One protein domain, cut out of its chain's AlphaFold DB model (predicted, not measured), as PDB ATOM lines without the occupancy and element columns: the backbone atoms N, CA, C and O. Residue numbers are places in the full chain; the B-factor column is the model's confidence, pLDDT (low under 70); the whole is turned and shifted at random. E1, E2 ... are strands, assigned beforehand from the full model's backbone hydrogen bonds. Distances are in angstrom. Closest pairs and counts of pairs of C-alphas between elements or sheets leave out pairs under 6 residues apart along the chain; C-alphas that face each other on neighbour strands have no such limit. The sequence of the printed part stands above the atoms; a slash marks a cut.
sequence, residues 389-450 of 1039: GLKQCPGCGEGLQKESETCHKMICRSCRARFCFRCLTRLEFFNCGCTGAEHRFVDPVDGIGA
ATOM      1  N   GLY A 389     163.511 202.560  99.433       80.81
ATOM      2  CA  GLY A 389     163.402 201.820  98.167       80.81
ATOM      3  C   GLY A 389     162.523 200.561  98.240       80.81
ATOM      4  O   GLY A 389     162.542 199.744  97.317       80.81
ATOM      5  N   LEU A 390     161.756 200.398  99.321       87.62
ATOM      6  CA  LEU A 390     160.882 199.252  99.558       87.62
ATOM      7  C   LEU A 390     159.644 199.326  98.660       87.62
ATOM      8  O   LEU A 390     159.048 200.391  98.486       87.62
ATOM      9  N   LYS A 391     159.211 198.179  98.129       91.38
ATOM     10  CA  LYS A 391     157.955 198.060  97.373       91.38
ATOM     11  C   LYS A 391     157.078 196.956  97.937       91.38
ATOM     12  O   LYS A 391     157.574 195.899  98.308       91.38
ATOM     13  N   GLN A 392     155.770 197.187  97.950       93.69
ATOM     14  CA  GLN A 392     154.811 196.210  98.456       93.69
ATOM     15  C   GLN A 392     154.648 195.018  97.504       93.69
ATOM     16  O   GLN A 392     154.631 195.170  96.279       93.69
ATOM     17  N   CYS A 393     154.498 193.824  98.071       94.00
ATOM     18  CA  CYS A 393     154.192 192.618  97.320       94.00
ATOM     19  C   CYS A 393     152.755 192.661  96.760       94.00
ATOM     20  O   CYS A 393     151.815 192.793  97.547       94.00
ATOM     21  N   PRO A 394     152.528 192.414  95.454       92.38
ATOM     22  CA  PRO A 394     151.181 192.352  94.872       92.38
ATOM     23  C   PRO A 394     150.348 191.138  95.334       92.38
ATOM     24  O   PRO A 394     149.202 190.993  94.920       92.38
ATOM     25  N   GLY A 395     150.919 190.231  96.138       91.00
ATOM     26  CA  GLY A 395     150.221 189.071  96.700       91.00
ATOM     27  C   GLY A 395     149.816 189.198  98.174       91.00
ATOM     28  O   GLY A 395     148.893 188.505  98.583       91.00
ATOM     29  N   CYS A 396     150.498 190.027  98.975       93.69
ATOM     30  CA  CYS A 396     150.244 190.145 100.425       93.69
ATOM     31  C   CYS A 396     150.442 191.553 101.022       93.69
ATOM     32  O   CYS A 396     150.240 191.733 102.216       93.69
ATOM     33  N   GLY A 397     150.852 192.555 100.236       89.94
ATOM     34  CA  GLY A 397     151.061 193.928 100.710       89.94
ATOM     35  C   GLY A 397     152.352 194.181 101.505       89.94
ATOM     36  O   GLY A 397     152.716 195.342 101.684       89.94
ATOM     37  N   GLU A 398     153.078 193.142 101.934       90.50
ATOM     38  CA  GLU A 398     154.341 193.292 102.675       90.50
ATOM     39  C   GLU A 398     155.410 194.055 101.882       90.50
ATOM     40  O   GLU A 398     155.582 193.843 100.677       90.50
ATOM     41  N   GLY A 399     156.155 194.922 102.575       91.69
ATOM     42  CA  GLY A 399     157.280 195.660 102.010       91.69
ATOM     43  C   GLY A 399     158.477 194.749 101.739       91.69
ATOM     44  O   GLY A 399     159.025 194.143 102.653       91.69
ATOM     45  N   LEU A 400     158.902 194.684 100.480       90.88
ATOM     46  CA  LEU A 400     160.058 193.923 100.026       90.88
ATOM     47  C   LEU A 400     161.180 194.869  99.594       90.88
ATOM     48  O   LEU A 400     160.949 195.840  98.865       90.88
ATOM     49  N   GLN A 401     162.402 194.546 100.014       87.75
ATOM     50  CA  GLN A 401     163.631 195.165  99.523       87.75
ATOM     51  C   GLN A 401     164.206 194.338  98.367       87.75
ATOM     52  O   GLN A 401     163.971 193.132  98.266       87.75
ATOM     53  N   LYS A 402     164.952 194.991  97.477       87.00
ATOM     54  CA  LYS A 402     165.658 194.337  96.373       87.00
ATOM     55  C   LYS A 402     167.111 194.109  96.799       87.00
ATOM     56  O   LYS A 402     167.862 195.068  96.908       87.00
ATOM     57  N   GLU A 403     167.482 192.858  97.066       74.94
ATOM     58  CA  GLU A 403     168.805 192.503  97.618       74.94
ATOM     59  C   GLU A 403     169.939 192.570  96.579       74.94
ATOM     60  O   GLU A 403     171.094 192.770  96.941       74.94
ATOM     61  N   SER A 404     169.626 192.459  95.284       72.88
ATOM     62  CA  SER A 404     170.587 192.623  94.187       72.88
ATOM     63  C   SER A 404     169.989 193.438  93.041       72.88
ATOM     64  O   SER A 404     168.828 193.269  92.669       72.88
ATOM     65  N   GLU A 405     170.764 194.344  92.442       72.88
ATOM     66  CA  GLU A 405     170.237 195.230  91.393       72.88
ATOM     67  C   GLU A 405     169.974 194.519  90.053       72.88
ATOM     68  O   GLU A 405     169.189 195.007  89.233       72.88
ATOM     69  N   THR A 406     170.566 193.345  89.840       71.56
ATOM     70  CA  THR A 406     170.616 192.660  88.541       71.56
ATOM     71  C   THR A 406     169.285 192.029  88.120       71.56
ATOM     72  O   THR A 406     168.885 192.168  86.962       71.56
ATOM     73  N   CYS A 407     168.552 191.373  89.028       81.06
ATOM     74  CA  CYS A 407     167.287 190.714  88.686       81.06
ATOM     75  C   CYS A 407     166.060 191.553  89.068       81.06
ATOM     76  O   CYS A 407     165.994 192.163  90.130       81.06
ATOM     77  N   HIS A 408     165.043 191.560  88.203       87.81
ATOM     78  CA  HIS A 408     163.742 192.177  88.490       87.81
ATOM     79  C   HIS A 408     162.628 191.156  88.762       87.81
ATOM     80  O   HIS A 408     161.503 191.580  89.018       87.81
ATOM     81  N   LYS A 409     162.902 189.848  88.700       90.25
ATOM     82  CA  LYS A 409     161.927 188.769  88.926       90.25
ATOM     83  C   LYS A 409     162.106 188.223  90.346       90.25
ATOM     84  O   LYS A 409     163.011 187.430  90.596       90.25
ATOM     85  N   MET A 410     161.254 188.676  91.260       89.88
ATOM     86  CA  MET A 410     161.328 188.368  92.691       89.88
ATOM     87  C   MET A 410     160.281 187.324  93.084       89.88
ATOM     88  O   MET A 410     159.201 187.250  92.490       89.88
ATOM     89  N   ILE A 411     160.580 186.575  94.142       92.69
ATOM     90  CA  ILE A 411     159.607 185.789  94.903       92.69
ATOM     91  C   ILE A 411     159.435 186.477  96.264       92.69
ATOM     92  O   ILE A 411     160.411 186.892  96.883       92.69
ATOM     93  N   CYS A 412     158.200 186.655  96.731       92.44
ATOM     94  CA  CYS A 412     157.943 187.162  98.081       92.44
ATOM     95  C   CYS A 412     158.251 186.084  99.133       92.44
ATOM     96  O   CYS A 412     157.695 184.991  99.036       92.44
ATOM     97  N   ARG A 413     159.061 186.395 100.160       90.00
ATOM     98  CA  ARG A 413     159.377 185.453 101.258       90.00
ATOM     99  C   ARG A 413     158.112 184.873 101.915       90.00
ATOM    100  O   ARG A 413     158.028 183.663 102.101       90.00
ATOM    101  N   SER A 414     157.112 185.711 102.187       90.94
ATOM    102  CA  SER A 414     155.977 185.362 103.054       90.94
ATOM    103  C   SER A 414     154.806 184.689 102.328       90.94
ATOM    104  O   SER A 414     154.265 183.703 102.822       90.94
ATOM    105  N   CYS A 415     154.430 185.151 101.127       93.75
ATOM    106  CA  CYS A 415     153.329 184.550 100.352       93.75
ATOM    107  C   CYS A 415     153.771 183.746  99.115       93.75
ATOM    108  O   CYS A 415     152.922 183.239  98.381       93.75
ATOM    109  N   ARG A 416     155.082 183.656  98.839       92.75
ATOM    110  CA  ARG A 416     155.683 183.018  97.645       92.75
ATOM    111  C   ARG A 416     155.122 183.494  96.295       92.75
ATOM    112  O   ARG A 416     155.339 182.856  95.265       92.75
ATOM    113  N   ALA A 417     154.454 184.651  96.259       92.44
ATOM    114  CA  ALA A 417     154.044 185.276  95.010       92.44
ATOM    115  C   ALA A 417     155.282 185.645  94.180       92.44
ATOM    116  O   ALA A 417     156.124 186.435  94.611       92.44
ATOM    117  N   ARG A 418     155.363 185.076  92.977       93.88
ATOM    118  CA  ARG A 418     156.281 185.473  91.905       93.88
ATOM    119  C   ARG A 418     155.781 186.782  91.294       93.88
ATOM    120  O   ARG A 418     154.600 186.886  90.962       93.88
ATOM    121  N   PHE A 419     156.641 187.788  91.152       93.62
ATOM    122  CA  PHE A 419     156.269 189.084  90.571       93.62
ATOM    123  C   PHE A 419     157.483 189.853  90.031       93.62
ATOM    124  O   PHE A 419     158.636 189.508  90.298       93.62
ATOM    125  N   CYS A 420     157.233 190.917  89.268       92.62
ATOM    126  CA  CYS A 420     158.286 191.820  88.819       92.62
ATOM    127  C   CYS A 420     158.456 193.019  89.764       92.62
ATOM    128  O   CYS A 420     157.549 193.834  89.896       92.62
ATOM    129  N   PHE A 421     159.645 193.226  90.334       91.69
ATOM    130  CA  PHE A 421     159.939 194.391  91.183       91.69
ATOM    131  C   PHE A 421     159.886 195.732  90.422       91.69
ATOM    132  O   PHE A 421     159.724 196.794  91.027       91.69
ATOM    133  N   ARG A 422     160.011 195.727  89.085       89.25
ATOM    134  CA  ARG A 422     159.926 196.956  88.278       89.25
ATOM    135  C   ARG A 422     158.483 197.448  88.149       89.25
ATOM    136  O   ARG A 422     158.211 198.569  88.570       89.25
ATOM    137  N   CYS A 423     157.587 196.616  87.611       89.38
ATOM    138  CA  CYS A 423     156.195 196.968  87.289       89.38
ATOM    139  C   CYS A 423     155.137 196.441  88.280       89.38
ATOM    140  O   CYS A 423     153.955 196.695  88.082       89.38
ATOM    141  N   LEU A 424     155.538 195.696  89.316       90.56
ATOM    142  CA  LEU A 424     154.676 195.058  90.327       90.56
ATOM    143  C   LEU A 424     153.621 194.072  89.786       90.56
ATOM    144  O   LEU A 424     152.804 193.560  90.545       90.56
ATOM    145  N   THR A 425     153.683 193.710  88.503       90.00
ATOM    146  CA  THR A 425     152.856 192.648  87.920       90.00
ATOM    147  C   THR A 425     153.219 191.290  88.529       90.00
ATOM    148  O   THR A 425     154.391 190.896  88.522       90.00
ATOM    149  N   ARG A 426     152.214 190.563  89.034       91.62
ATOM    150  CA  ARG A 426     152.329 189.156  89.450       91.62
ATOM    151  C   ARG A 426     152.643 188.281  88.229       91.62
ATOM    152  O   ARG A 426     152.111 188.514  87.149       91.62
ATOM    153  N   LEU A 427     153.527 187.304  88.397       89.06
ATOM    154  CA  LEU A 427     154.063 186.470  87.324       89.06
ATOM    155  C   LEU A 427     153.754 184.997  87.566       89.06
ATOM    156  O   LEU A 427     154.434 184.324  88.335       89.06
ATOM    157  N   GLU A 428     152.740 184.490  86.873       80.94
ATOM    158  CA  GLU A 428     152.440 183.053  86.836       80.94
ATOM    159  C   GLU A 428     153.414 182.319  85.896       80.94
ATOM    160  O   GLU A 428     153.879 181.224  86.208       80.94
ATOM    161  N   PHE A 429     153.829 182.999  84.819       68.62
ATOM    162  CA  PHE A 429     154.833 182.558  83.846       68.62
ATOM    163  C   PHE A 429     155.998 183.569  83.757       68.62
ATOM    164  O   PHE A 429     155.929 184.673  84.298       68.62
ATOM    165  N   PHE A 430     157.111 183.190  83.121       67.31
ATOM    166  CA  PHE A 430     158.452 183.784  83.315       67.31
ATOM    167  C   PHE A 430     158.682 185.243  82.842       67.31
ATOM    168  O   PHE A 430     159.824 185.715  82.867       67.31
ATOM    169  N   ASN A 431     157.669 185.973  82.371       70.56
ATOM    170  CA  ASN A 431     157.862 187.134  81.496       70.56
ATOM    171  C   ASN A 431     156.837 188.281  81.670       70.56
ATOM    172  O   ASN A 431     155.761 188.284  81.091       70.56
ATOM    173  N   CYS A 432     157.268 189.354  82.350       72.12
ATOM    174  CA  CYS A 432     156.617 190.681  82.379       72.12
ATOM    175  C   CYS A 432     157.025 191.609  81.215       72.12
ATOM    176  O   CYS A 432     156.592 192.754  81.157       72.12
ATOM    177  N   GLY A 433     157.975 191.202  80.365       66.44
ATOM    178  CA  GLY A 433     158.624 192.077  79.375       66.44
ATOM    179  C   GLY A 433     159.641 193.081  79.949       66.44
ATOM    180  O   GLY A 433     160.542 193.495  79.233       66.44
ATOM    181  N   CYS A 434     159.573 193.428  81.241       70.12
ATOM    182  CA  CYS A 434     160.529 194.340  81.896       70.12
ATOM    183  C   CYS A 434     161.956 193.785  82.117       70.12
ATOM    184  O   CYS A 434     162.818 194.523  82.590       70.12
ATOM    185  N   THR A 435     162.189 192.501  81.842       67.69
ATOM    186  CA  THR A 435     163.494 191.806  81.835       67.69
ATOM    187  C   THR A 435     163.449 190.693  80.787       67.69
ATOM    188  O   THR A 435     162.359 190.213  80.458       67.69
ATOM    189  N   GLY A 436     164.614 190.284  80.274       64.75
ATOM    190  CA  GLY A 436     164.732 189.199  79.293       64.75
ATOM    191  C   GLY A 436     164.144 187.872  79.788       64.75
ATOM    192  O   GLY A 436     163.982 187.653  80.994       64.75
ATOM    193  N   ALA A 437     163.812 186.977  78.854       60.69
ATOM    194  CA  ALA A 437     163.260 185.661  79.184       60.69
ATOM    195  C   ALA A 437     164.228 184.846  80.062       60.69
ATOM    196  O   ALA A 437     163.802 184.260  81.053       60.69
ATOM    197  N   GLU A 438     165.522 184.923  79.747       60.59
ATOM    198  CA  GLU A 438     166.608 184.087  80.278       60.59
ATOM    199  C   GLU A 438     166.937 184.306  81.765       60.59
ATOM    200  O   GLU A 438     167.445 183.401  82.425       60.59
ATOM    201  N   HIS A 439     166.585 185.458  82.347       63.59
ATOM    202  CA  HIS A 439     166.729 185.658  83.794       63.59
ATOM    203  C   HIS A 439     165.716 184.787  84.552       63.59
ATOM    204  O   HIS A 439     164.504 184.988  84.429       63.59
ATOM    205  N   ARG A 440     166.200 183.846  85.368       69.00
ATOM    206  CA  ARG A 440     165.364 183.041  86.277       69.00
ATOM    207  C   ARG A 440     164.858 183.888  87.458       69.00
ATOM    208  O   ARG A 440     165.328 185.004  87.686       69.00
ATOM    209  N   PHE A 441     163.880 183.370  88.199       74.81
ATOM    210  CA  PHE A 441     163.503 183.953  89.491       74.81
ATOM    211  C   PHE A 441     164.629 183.725  90.503       74.81
ATOM    212  O   PHE A 441     165.187 182.629  90.555       74.81
ATOM    213  N   VAL A 442     164.930 184.743  91.309       66.38
ATOM    214  CA  VAL A 442     165.765 184.581  92.506       66.38
ATOM    215  C   VAL A 442     164.847 184.121  93.633       66.38
ATOM    216  O   VAL A 442     163.874 184.820  93.940       66.38
ATOM    217  N   ASP A 443     165.124 182.958  94.228       66.19
ATOM    218  CA  ASP A 443     164.457 182.578  95.470       66.19
ATOM    219  C   ASP A 443     165.163 183.261  96.656       66.19
ATOM    220  O   ASP A 443     166.385 183.144  96.785       66.19
ATOM    221  N   PRO A 444     164.437 184.006  97.506       61.41
ATOM    222  CA  PRO A 444     165.009 184.747  98.624       61.41
ATOM    223  C   PRO A 444     165.347 183.868  99.846       61.41
ATOM    224  O   PRO A 444     165.663 184.424 100.903       61.41
ATOM    225  N   VAL A 445     165.232 182.540  99.746       59.94
ATOM    226  CA  VAL A 445     165.781 181.573 100.712       59.94
ATOM    227  C   VAL A 445     167.110 181.006 100.208       59.94
ATOM    228  O   VAL A 445     168.103 181.070 100.928       59.94
ATOM    229  N   ASP A 446     167.143 180.511  98.969       56.31
ATOM    230  CA  ASP A 446     168.275 179.723  98.459       56.31
ATOM    231  C   ASP A 446     169.333 180.551  97.709       56.31
ATOM    232  O   ASP A 446     170.454 180.084  97.502       56.31
ATOM    233  N   GLY A 447     168.991 181.755  97.228       52.19
ATOM    234  CA  GLY A 447     169.867 182.645  96.442       52.19
ATOM    235  C   GLY A 447     170.225 182.147  95.030       52.19
ATOM    236  O   GLY A 447     170.512 182.946  94.137       52.19
ATOM    237  N   ILE A 448     170.160 180.835  94.803       49.16
ATOM    238  CA  ILE A 448     170.429 180.138  93.544       49.16
ATOM    239  C   ILE A 448     169.121 180.003  92.743       49.16
ATOM    240  O   ILE A 448     168.039 179.814  93.297       49.16
ATOM    241  N   GLY A 449     169.197 180.113  91.411       42.72
ATOM    242  CA  GLY A 449     168.023 180.042  90.531       42.72
ATOM    243  C   GLY A 449     167.369 178.654  90.528       42.72
ATOM    244  O   GLY A 449     167.848 177.761  89.829       42.72
ATOM    245  N   ALA A 450     166.273 178.518  91.280       36.12
ATOM    246  CA  ALA A 450     165.673 177.260  91.734       36.12
ATOM    247  C   ALA A 450     165.620 176.103  90.710       36.12
ATOM    248  O   ALA A 450     165.032 176.220  89.631       36.12
TER     249      ALA A 450
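What this domain is: This is residues 389 to 450 of the 1039 residues of the protein "Ath1 protein" of Symbiodinium sp. CCMP2592 (UniProt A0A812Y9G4). With little regular structure, this is a rounded body of loops round a tiny hairpin, E1 and E2, in its middle; before it, residues 389 to 408 fold back on themselves, and after it residues 421 to 450 wind on. The printed part has 62 residues, two named strands, E1 then E2, in one antiparallel sheet, and no named helix. Its class is all strand, but named elements hold only 6 residues. It is compact, with a radius of gyration of the C-alphas of 10.4 A, and spans 27 by 23 by 21 A.

Where its parts are: Start at C-alpha 389, (163.402, 201.820, 98.167). Find E1, residues 409 to 411, from C-alpha 409 at (161.927, 188.769, 88.926), 7.1 A long. E2, residues 418 to 420, is 7.3 A long and ends at (158.286, 191.820, 88.819).

How they stand to each other: Residues 391 to 392 pair antiparallel with 399 to 400. Hairpin E1 and E2 has a short link and directions 144 degrees apart; N 410 and O 419 are within hydrogen-bond range, 2.9 A.

The domain as a whole: The farthest C-alphas, Gly 397 and Glu 438, are 27.5 A apart. The printed part has no cut. Look for pLDDT under 70 at residues 429 to 430, 433, 435 to 440 and 442 to 450.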